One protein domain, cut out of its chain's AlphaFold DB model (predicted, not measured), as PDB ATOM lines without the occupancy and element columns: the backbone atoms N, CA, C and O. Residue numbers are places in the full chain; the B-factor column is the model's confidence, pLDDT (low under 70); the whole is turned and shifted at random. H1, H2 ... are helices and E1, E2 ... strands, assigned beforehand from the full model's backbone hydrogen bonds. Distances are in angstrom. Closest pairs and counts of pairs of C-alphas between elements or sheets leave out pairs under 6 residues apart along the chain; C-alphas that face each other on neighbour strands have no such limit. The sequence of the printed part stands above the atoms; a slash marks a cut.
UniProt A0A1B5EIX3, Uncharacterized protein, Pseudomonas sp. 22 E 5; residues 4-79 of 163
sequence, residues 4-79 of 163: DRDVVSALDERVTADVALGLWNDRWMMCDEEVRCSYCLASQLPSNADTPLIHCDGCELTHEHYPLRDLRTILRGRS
ATOM      1  N   ASP A   4     238.490 206.839 299.117       41.69
ATOM      2  CA  ASP A   4     238.358 208.012 300.000       41.69
ATOM      3  C   ASP A   4     236.920 208.274 300.468       41.69
ATOM      4  O   ASP A   4     236.701 208.715 301.594       41.69
ATOM      5  N   ARG A   5     235.913 207.986 299.634       44.28
ATOM      6  CA  ARG A   5     234.513 208.299 299.967       44.28
ATOM      7  C   ARG A   5     233.936 207.322 300.994       44.28
ATOM      8  O   ARG A   5     233.191 207.741 301.876       44.28
ATOM      9  N   ASP A   6     234.349 206.059 300.918       45.00
ATOM     10  CA  ASP A   6     233.921 205.004 301.841       45.00
ATOM     11  C   ASP A   6     234.554 205.175 303.234       45.00
ATOM     12  O   ASP A   6     233.913 204.908 304.249       45.00
ATOM     13  N   VAL A   7     235.791 205.688 303.305       48.28
ATOM     14  CA  VAL A   7     236.484 205.966 304.576       48.28
ATOM     15  C   VAL A   7     235.875 207.168 305.301       48.28
ATOM     16  O   VAL A   7     235.705 207.121 306.520       48.28
ATOM     17  N   VAL A   8     235.500 208.224 304.570       47.19
ATOM     18  CA  VAL A   8     234.839 209.406 305.152       47.19
ATOM     19  C   VAL A   8     233.434 209.061 305.657       47.19
ATOM     20  O   VAL A   8     233.088 209.455 306.765       47.19
ATOM     21  N   SER A   9     232.665 208.260 304.908       54.97
ATOM     22  CA  SER A   9     231.335 207.789 305.337       54.97
ATOM     23  C   SER A   9     231.418 206.919 306.593       54.97
ATOM     24  O   SER A   9     230.673 207.118 307.547       54.97
ATOM     25  N   ALA A  10     232.382 205.996 306.641       51.78
ATOM     26  CA  ALA A  10     232.594 205.146 307.807       51.78
ATOM     27  C   ALA A  10     233.006 205.938 309.058       51.78
ATOM     28  O   ALA A  10     232.590 205.595 310.164       51.78
ATOM     29  N   LEU A  11     233.849 206.967 308.905       52.47
ATOM     30  CA  LEU A  11     234.272 207.832 310.008       52.47
ATOM     31  C   LEU A  11     233.097 208.649 310.563       52.47
ATOM     32  O   LEU A  11     232.950 208.739 311.780       52.47
ATOM     33  N   ASP A  12     232.244 209.171 309.685       56.94
ATOM     34  CA  ASP A  12     231.039 209.925 310.042       56.94
ATOM     35  C   ASP A  12     230.011 209.055 310.796       56.94
ATOM     36  O   ASP A  12     229.479 209.448 311.838       56.94
ATOM     37  N   GLU A  13     229.820 207.807 310.359       54.22
ATOM     38  CA  GLU A  13     228.960 206.821 311.030       54.22
ATOM     39  C   GLU A  13     229.450 206.467 312.444       54.22
ATOM     40  O   GLU A  13     228.648 206.289 313.363       54.22
ATOM     41  N   ARG A  14     230.770 206.408 312.653       57.41
ATOM     42  CA  ARG A  14     231.375 206.141 313.969       57.41
ATOM     43  C   ARG A  14     231.222 207.301 314.928       57.41
ATOM     44  O   ARG A  14     230.860 207.077 316.076       57.41
ATOM     45  N   VAL A  15     231.493 208.517 314.456       53.91
ATOM     46  CA  VAL A  15     231.308 209.738 315.250       53.91
ATOM     47  C   VAL A  15     229.841 209.853 315.659       53.91
ATOM     48  O   VAL A  15     229.542 210.084 316.828       53.91
ATOM     49  N   THR A  16     228.925 209.576 314.731       55.72
ATOM     50  CA  THR A  16     227.485 209.534 315.007       55.72
ATOM     51  C   THR A  16     227.128 208.457 316.035       55.72
ATOM     52  O   THR A  16     226.341 208.712 316.945       55.72
ATOM     53  N   ALA A  17     227.726 207.266 315.943       55.88
ATOM     54  CA  ALA A  17     227.496 206.186 316.898       55.88
ATOM     55  C   ALA A  17     228.057 206.485 318.297       55.88
ATOM     56  O   ALA A  17     227.414 206.143 319.286       55.88
ATOM     57  N   ASP A  18     229.218 207.134 318.405       59.88
ATOM     58  CA  ASP A  18     229.798 207.522 319.694       59.88
ATOM     59  C   ASP A  18     228.963 208.632 320.365       59.88
ATOM     60  O   ASP A  18     228.683 208.548 321.561       59.88
ATOM     61  N   VAL A  19     228.466 209.613 319.597       55.50
ATOM     62  CA  VAL A  19     227.515 210.627 320.095       55.50
ATOM     63  C   VAL A  19     226.199 209.979 320.535       55.50
ATOM     64  O   VAL A  19     225.701 210.265 321.624       55.50
ATOM     65  N   ALA A  20     225.647 209.071 319.727       56.12
ATOM     66  CA  ALA A  20     224.422 208.355 320.069       56.12
ATOM     67  C   ALA A  20     224.595 207.471 321.315       56.12
ATOM     68  O   ALA A  20     223.668 207.363 322.115       56.12
ATOM     69  N   LEU A  21     225.778 206.881 321.516       69.06
ATOM     70  CA  LEU A  21     226.100 206.114 322.719       69.06
ATOM     71  C   LEU A  21     226.208 207.012 323.956       69.06
ATOM     72  O   LEU A  21     225.735 206.618 325.017       69.06
ATOM     73  N   GLY A  22     226.777 208.214 323.826       57.22
ATOM     74  CA  GLY A  22     226.781 209.216 324.898       57.22
ATOM     75  C   GLY A  22     225.360 209.579 325.335       57.22
ATOM     76  O   GLY A  22     225.001 209.391 326.492       57.22
ATOM     77  N   LEU A  23     224.512 209.950 324.374       61.12
ATOM     78  CA  LEU A  23     223.100 210.268 324.620       61.12
ATOM     79  C   LEU A  23     222.287 209.090 325.173       61.12
ATOM     80  O   LEU A  23     221.259 209.295 325.824       61.12
ATOM     81  N   TRP A  24     222.698 207.860 324.861       82.00
ATOM     82  CA  TRP A  24     222.113 206.651 325.424       82.00
ATOM     83  C   TRP A  24     222.552 206.462 326.883       82.00
ATOM     84  O   TRP A  24     221.701 206.221 327.735       82.00
ATOM     85  N   ASN A  25     223.836 206.650 327.199       73.56
ATOM     86  CA  ASN A  25     224.362 206.543 328.566       73.56
ATOM     87  C   ASN A  25     223.783 207.608 329.514       73.56
ATOM     88  O   ASN A  25     223.635 207.342 330.704       73.56
ATOM     89  N   ASP A  26     223.392 208.779 329.003       68.88
ATOM     90  CA  ASP A  26     222.705 209.806 329.805       68.88
ATOM     91  C   ASP A  26     221.316 209.338 330.287       68.88
ATOM     92  O   ASP A  26     220.813 209.764 331.328       68.88
ATOM     93  N   ARG A  27     220.676 208.444 329.527       76.19
ATOM     94  CA  ARG A  27     219.302 207.969 329.757       76.19
ATOM     95  C   ARG A  27     219.237 206.608 330.449       76.19
ATOM     96  O   ARG A  27     218.239 206.305 331.112       76.19
ATOM     97  N   TRP A  28     220.279 205.798 330.287       80.25
ATOM     98  CA  TRP A  28     220.271 204.380 330.625       80.25
ATOM     99  C   TRP A  28     221.545 203.953 331.348       80.25
ATOM    100  O   TRP A  28     222.658 204.263 330.933       80.25
ATOM    101  N   MET A  29     221.377 203.155 332.397       83.38
ATOM    102  CA  MET A  29     222.468 202.562 333.163       83.38
ATOM    103  C   MET A  29     222.580 201.072 332.855       83.38
ATOM    104  O   MET A  29     221.593 200.346 332.940       83.38
ATOM    105  N   MET A  30     223.788 200.594 332.557       81.69
ATOM    106  CA  MET A  30     224.076 199.158 332.514       81.69
ATOM    107  C   MET A  30     224.404 198.650 333.923       81.69
ATOM    108  O   MET A  30     225.358 199.117 334.547       81.69
ATOM    109  N   CYS A  31     223.652 197.665 334.408       75.25
ATOM    110  CA  CYS A  31     223.945 196.922 335.631       75.25
ATOM    111  C   CYS A  31     224.053 195.438 335.280       75.25
ATOM    112  O   CYS A  31     223.053 194.788 335.000       75.25
ATOM    113  N   ASP A  32     225.273 194.905 335.264       81.56
ATOM    114  CA  ASP A  32     225.561 193.549 334.789       81.56
ATOM    115  C   ASP A  32     225.012 193.299 333.372       81.56
ATOM    116  O   ASP A  32     225.561 193.810 332.392       81.56
ATOM    117  N   GLU A  33     223.941 192.514 333.256       76.38
ATOM    118  CA  GLU A  33     223.287 192.190 331.986       76.38
ATOM    119  C   GLU A  33     222.016 193.009 331.737       76.38
ATOM    120  O   GLU A  33     221.524 193.025 330.610       76.38
ATOM    121  N   GLU A  34     221.489 193.702 332.745       81.38
ATOM    122  CA  GLU A  34     220.283 194.518 332.619       81.38
ATOM    123  C   GLU A  34     220.592 195.987 332.326       81.38
ATOM    124  O   GLU A  34     221.592 196.559 332.767       81.38
ATOM    125  N   VAL A  35     219.675 196.616 331.597       86.81
ATOM    126  CA  VAL A  35     219.619 198.066 331.442       86.81
ATOM    127  C   VAL A  35     218.573 198.615 332.389       86.81
ATOM    128  O   VAL A  35     217.473 198.080 332.458       86.81
ATOM    129  N   ARG A  36     218.883 199.713 333.071       90.19
ATOM    130  CA  ARG A  36     217.957 200.439 333.937       90.19
ATOM    131  C   ARG A  36     217.751 201.864 333.440       90.19
ATOM    132  O   ARG A  36     218.692 202.505 332.984       90.19
ATOM    133  N   CYS A  37     216.533 202.376 333.565       86.38
ATOM    134  CA  CYS A  37     216.237 203.796 333.388       86.38
ATOM    135  C   CYS A  37     216.973 204.633 334.445       86.38
ATOM    136  O   CYS A  37     216.846 204.346 335.635       86.38
ATOM    137  N   SER A  38     217.671 205.697 334.037       84.81
ATOM    138  CA  SER A  38     218.364 206.604 334.969       84.81
ATOM    139  C   SER A  38     217.419 207.368 335.907       84.81
ATOM    140  O   SER A  38     217.836 207.781 336.984       84.81
ATOM    141  N   TYR A  39     216.145 207.525 335.530       81.38
ATOM    142  CA  TYR A  39     215.167 208.325 336.277       81.38
ATOM    143  C   TYR A  39     214.276 207.488 337.195       81.38
ATOM    144  O   TYR A  39     214.096 207.830 338.361       81.38
ATOM    145  N   CYS A  40     213.707 206.388 336.691       90.44
ATOM    146  CA  CYS A  40     212.745 205.578 337.450       90.44
ATOM    147  C   CYS A  40     213.238 204.171 337.812       90.44
ATOM    148  O   CYS A  40     212.506 203.421 338.452       90.44
ATOM    149  N   LEU A  41     214.459 203.801 337.405       90.06
ATOM    150  CA  LEU A  41     215.080 202.492 337.646       90.06
ATOM    151  C   LEU A  41     214.341 201.280 337.057       90.06
ATOM    152  O   LEU A  41     214.753 200.149 337.316       90.06
ATOM    153  N   ALA A  42     213.309 201.488 336.233       90.94
ATOM    154  CA  ALA A  42     212.697 200.421 335.450       90.94
ATOM    155  C   ALA A  42     213.772 199.673 334.651       90.94
ATOM    156  O   ALA A  42     214.631 200.315 334.037       90.94
ATOM    157  N   SER A  43     213.736 198.338 334.674       91.44
ATOM    158  CA  SER A  43     214.793 197.503 334.108       91.44
ATOM    159  C   SER A  43     214.343 196.654 332.918       91.44
ATOM    160  O   SER A  43     213.194 196.221 332.820       91.44
ATOM    161  N   GLN A  44     215.277 196.427 331.995       89.81
ATOM    162  CA  GLN A  44     215.153 195.523 330.858       89.81
ATOM    163  C   GLN A  44     216.294 194.513 330.899       89.81
ATOM    164  O   GLN A  44     217.459 194.888 331.030       89.81
ATOM    165  N   LEU A  45     215.968 193.238 330.727       85.94
ATOM    166  CA  LEU A  45     216.928 192.152 330.586       85.94
ATOM    167  C   LEU A  45     217.147 191.822 329.100       85.94
ATOM    168  O   LEU A  45     216.272 192.056 328.265       85.94
ATOM    169  N   PRO A  46     218.266 191.180 328.730       82.31
ATOM    170  CA  PRO A  46     218.489 190.748 327.352       82.31
ATOM    171  C   PRO A  46     217.410 189.781 326.858       82.31
ATOM    172  O   PRO A  46     217.013 189.829 325.696       82.31
ATOM    173  N   SER A  47     216.894 188.936 327.755       84.50
ATOM    174  CA  SER A  47     215.834 187.967 327.467       84.50
ATOM    175  C   SER A  47     214.494 188.607 327.099       84.50
ATOM    176  O   SER A  47     213.677 187.948 326.459       84.50
ATOM    177  N   ASN A  48     214.261 189.873 327.462       86.00
ATOM    178  CA  ASN A  48     213.046 190.615 327.125       86.00
ATOM    179  C   ASN A  48     213.329 191.901 326.329       86.00
ATOM    180  O   ASN A  48     212.492 192.800 326.299       86.00
ATOM    181  N   ALA A  49     214.467 191.970 325.627       82.50
ATOM    182  CA  ALA A  49     214.887 193.145 324.858       82.50
ATOM    183  C   ALA A  49     213.884 193.582 323.765       82.50
ATOM    184  O   ALA A  49     213.854 194.753 323.384       82.50
ATOM    185  N   ASP A  50     213.059 192.655 323.268       83.81
ATOM    186  CA  ASP A  50     212.015 192.932 322.272       83.81
ATOM    187  C   ASP A  50     210.657 193.312 322.902       83.81
ATOM    188  O   ASP A  50     209.699 193.621 322.193       83.81
ATOM    189  N   THR A  51     210.563 193.326 324.235       87.75
ATOM    190  CA  THR A  51     209.383 193.782 324.984       87.75
ATOM    191  C   THR A  51     209.574 195.241 325.418       87.75
ATOM    192  O   THR A  51     210.665 195.569 325.887       87.75
ATOM    193  N   PRO A  52     208.554 196.118 325.291       90.19
ATOM    194  CA  PRO A  52     208.639 197.492 325.780       90.19
ATOM    195  C   PRO A  52     209.006 197.544 327.266       90.19
ATOM    196  O   PRO A  52     208.364 196.892 328.091       90.19
ATOM    197  N   LEU A  53     209.999 198.358 327.612       89.88
ATOM    198  CA  LEU A  53     210.280 198.752 328.982       89.88
ATOM    199  C   LEU A  53     209.112 199.597 329.500       89.88
ATOM    200  O   LEU A  53     208.723 200.600 328.891       89.88
ATOM    201  N   ILE A  54     208.556 199.167 330.628       92.62
ATOM    202  CA  ILE A  54     207.460 199.850 331.306       92.62
ATOM    203  C   ILE A  54     208.054 200.746 332.389       92.62
ATOM    204  O   ILE A  54     208.709 200.261 333.309       92.62
ATOM    205  N   HIS A  55     207.830 202.051 332.263       92.00
ATOM    206  CA  HIS A  55     208.280 203.049 333.232       92.00
ATOM    207  C   HIS A  55     207.268 203.246 334.358       92.00
ATOM    208  O   HIS A  55     206.088 202.933 334.213       92.00
ATOM    209  N   CYS A  56     207.737 203.828 335.460       91.06
ATOM    210  CA  CYS A  56     206.861 204.368 336.495       91.06
ATOM    211  C   CYS A  56     206.147 205.641 336.008       91.06
ATOM    212  O   CYS A  56     206.682 206.387 335.180       91.06
ATOM    213  N   ASP A  57     204.975 205.922 336.579       89.88
ATOM    214  CA  ASP A  57     204.221 207.146 336.298       89.88
ATOM    215  C   ASP A  57     205.061 208.400 336.592       89.88
ATOM    216  O   ASP A  57     205.690 208.517 337.644       89.88
ATOM    217  N   GLY A  58     205.069 209.347 335.649       84.81
ATOM    218  CA  GLY A  58     205.823 210.601 335.762       84.81
ATOM    219  C   GLY A  58     207.303 210.517 335.370       84.81
ATOM    220  O   GLY A  58     208.017 211.504 335.523       84.81
ATOM    221  N   CYS A  59     207.778 209.380 334.851       84.50
ATOM    222  CA  CYS A  59     209.145 209.256 334.341       84.50
ATOM    223  C   CYS A  59     209.381 210.149 333.110       84.50
ATOM    224  O   CYS A  59     208.620 210.092 332.144       84.50
ATOM    225  N   GLU A  60     210.489 210.892 333.092       76.94
ATOM    226  CA  GLU A  60     210.872 211.762 331.966       76.94
ATOM    227  C   GLU A  60     211.148 210.987 330.665       76.94
ATOM    228  O   GLU A  60     211.033 211.533 329.571       76.94
ATOM    229  N   LEU A  61     211.451 209.690 330.774       76.25
ATOM    230  CA  LEU A  61     211.695 208.794 329.641       76.25
ATOM    231  C   LEU A  61     210.483 207.926 329.289       76.25
ATOM    232  O   LEU A  61     210.633 206.917 328.610       76.25
ATOM    233  N   THR A  62     209.276 208.310 329.711       82.88
ATOM    234  CA  THR A  62     208.027 207.560 329.480       82.88
ATOM    235  C   THR A  62     207.760 207.171 328.021       82.88
ATOM    236  O   THR A  62     206.974 206.253 327.799       82.88
ATOM    237  N   HIS A  63     208.362 207.847 327.041       80.44
ATOM    238  CA  HIS A  63     208.188 207.563 325.611       80.44
ATOM    239  C   HIS A  63     209.285 206.667 325.019       80.44
ATOM    240  O   HIS A  63     209.221 206.302 323.846       80.44
ATOM    241  N   GLU A  64     210.291 206.314 325.816       81.31
ATOM    242  CA  GLU A  64     211.440 205.531 325.385       81.31
ATOM    243  C   GLU A  64     211.321 204.101 325.913       81.31
ATOM    244  O   GLU A  64     211.358 203.866 327.121       81.31
ATOM    245  N   HIS A  65     211.181 203.126 325.017       85.94
ATOM    246  CA  HIS A  65     210.713 201.792 325.407       85.94
ATOM    247  C   HIS A  65     211.676 200.646 325.103       85.94
ATOM    248  O   HIS A  65     211.450 199.541 325.583       85.94
ATOM    249  N   TYR A  66     212.729 200.847 324.314       86.50
ATOM    250  CA  TYR A  66     213.557 199.728 323.849       86.50
ATOM    251  C   TYR A  66     215.058 199.985 324.001       86.50
ATOM    252  O   TYR A  66     215.808 199.842 323.031       86.50
ATOM    253  N   PRO A  67     215.538 200.289 325.218       83.50
ATOM    254  CA  PRO A  67     216.914 200.720 325.410       83.50
ATOM    255  C   PRO A  67     217.947 199.689 324.932       83.50
ATOM    256  O   PRO A  67     218.953 200.077 324.339       83.50
ATOM    257  N   LEU A  68     217.699 198.380 325.079       80.75
ATOM    258  CA  LEU A  68     218.600 197.341 324.555       80.75
ATOM    259  C   LEU A  68     218.582 197.224 323.021       80.75
ATOM    260  O   LEU A  68     219.605 196.903 322.405       80.75
ATOM    261  N   ARG A  69     217.445 197.500 322.371       80.12
ATOM    262  CA  ARG A  69     217.344 197.530 320.903       80.12
ATOM    263  C   ARG A  69     218.064 198.748 320.334       80.12
ATOM    264  O   ARG A  69     218.745 198.626 319.310       80.12
ATOM    265  N   ASP A  70     217.931 199.884 321.002       74.25
ATOM    266  CA  ASP A  70     218.596 201.127 320.632       74.25
ATOM    267  C   ASP A  70     220.105 200.976 320.793       74.25
ATOM    268  O   ASP A  70     220.848 201.213 319.839       74.25
ATOM    269  N   LEU A  71     220.557 200.415 321.920       77.88
ATOM    270  CA  LEU A  71     221.963 200.092 322.147       77.88
ATOM    271  C   LEU A  71     222.511 199.162 321.058       77.88
ATOM    272  O   LEU A  71     223.565 199.425 320.483       77.88
ATOM    273  N   ARG A  72     221.780 198.098 320.701       76.00
ATOM    274  CA  ARG A  72     222.164 197.198 319.600       76.00
ATOM    275  C   ARG A  72     222.324 197.947 318.275       76.00
ATOM    276  O   ARG A  72     223.208 197.612 317.490       76.00
ATOM    277  N   THR A  73     221.470 198.929 318.011       71.38
ATOM    278  CA  THR A  73     221.492 199.725 316.776       71.38
ATOM    279  C   THR A  73     222.686 200.681 316.762       71.38
ATOM    280  O   THR A  73     223.436 200.703 315.787       71.38
ATOM    281  N   ILE A  74     222.939 201.368 317.877       64.81
ATOM    282  CA  ILE A  74     224.094 202.252 318.082       64.81
ATOM    283  C   ILE A  74     225.408 201.477 317.912       64.81
ATOM    284  O   ILE A  74     226.294 201.877 317.156       64.81
ATOM    285  N   LEU A  75     225.522 200.305 318.545       69.06
ATOM    286  CA  LEU A  75     226.720 199.465 318.463       69.06
ATOM    287  C   LEU A  75     226.948 198.884 317.057       69.06
ATOM    288  O   LEU A  75     228.096 198.667 316.659       69.06
ATOM    289  N   ARG A  76     225.883 198.670 316.271       66.56
ATOM    290  CA  ARG A  76     226.006 198.324 314.846       66.56
ATOM    291  C   ARG A  76     226.560 199.490 314.023       66.56
ATOM    292  O   ARG A  76     227.437 199.243 313.206       66.56
ATOM    293  N   GLY A  77     226.144 200.733 314.284       50.16
ATOM    294  CA  GLY A  77     226.734 201.929 313.654       50.16
ATOM    295  C   GLY A  77     228.217 202.120 314.004       50.16
ATOM    296  O   GLY A  77     229.039 202.451 313.156       50.16
ATOM    297  N   ARG A  78     228.609 201.765 315.234       50.31
ATOM    298  CA  ARG A  78     230.016 201.763 315.683       50.31
ATOM    299  C   ARG A  78     230.880 200.695 314.990       50.31
ATOM    300  O   ARG A  78     232.110 200.765 315.027       50.31
ATOM    301  N   SER A  79     230.241 199.711 314.348       50.66
ATOM    302  CA  SER A  79     230.887 198.590 313.654       50.66
ATOM    303  C   SER A  79     231.336 198.909 312.219       50.66
ATOM    304  O   SER A  79     231.784 197.994 311.526       50.66
TER     305      SER A  79
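This is residues 4 to 79 of the 163 residues of an uncharacterized protein of Pseudomonas sp. 22 E 5 (UniProt A0A1B5EIX3). A small head, made of the strand hairpin E1 and E2 and the long loop of residues 38 to 66, sits at one end of two helices, H1 and H2, that run side by side in opposite ways. H1 is the longer helix, and its residues 4 to 9 stick out at the end away from the head. The printed part has 76 residues, with two named helices and two named strands in the order H1, E1, E2, H2; the sheet, E1 - E2, is antiparallel and the class is mostly helix. It is only just loose, close to compact, with a radius of gyration of the C-alphas of 14.2 A, and it spans 49 by 25 by 20 A.

Look first at E1, residues 28 to 31, and E2, residues 34 to 37, a hairpin with 145 degrees between directions; N 29 and O 36 are within hydrogen-bond range at 2.8 A, as are N 31 and O 34 at 2.9 A. Residues 35 to 36 of E2 also pair with residues 43 to 44, antiparallel. Next find H2, residues 67 to 77; its closest C-alpha to E2 is that of Leu 68, 7.0 A from Val 35. H1, residues 4 to 25, touches H2 at a shallow tilt of 21 degrees, opposite ways; their closest C-alphas, of Ala 17 and Ile 74, are 5.3 A apart. H1 and E2 are apart. In H1 and H2 every O i to N i+4 pair is within hydrogen-bond range.

Find C-alpha 28 at (220.271, 204.380, 330.625), where E1 begins; E1 is 9.7 A long and E2 10.2 A. H1 runs 31.8 A from C-alpha 4 at (238.358, 208.012, 300.000), and H2 runs 15.4 A to C-alpha 77 at (226.734, 201.929, 313.654).

The C-alphas farthest apart, of Asp 4 and Asp 57, are 49.8 A apart. The printed part has no cut; the link from E2 to H2 is long, at 29 residues. The model's pLDDT is under 70 in residues 4 to 23, 26 and 74 to 79.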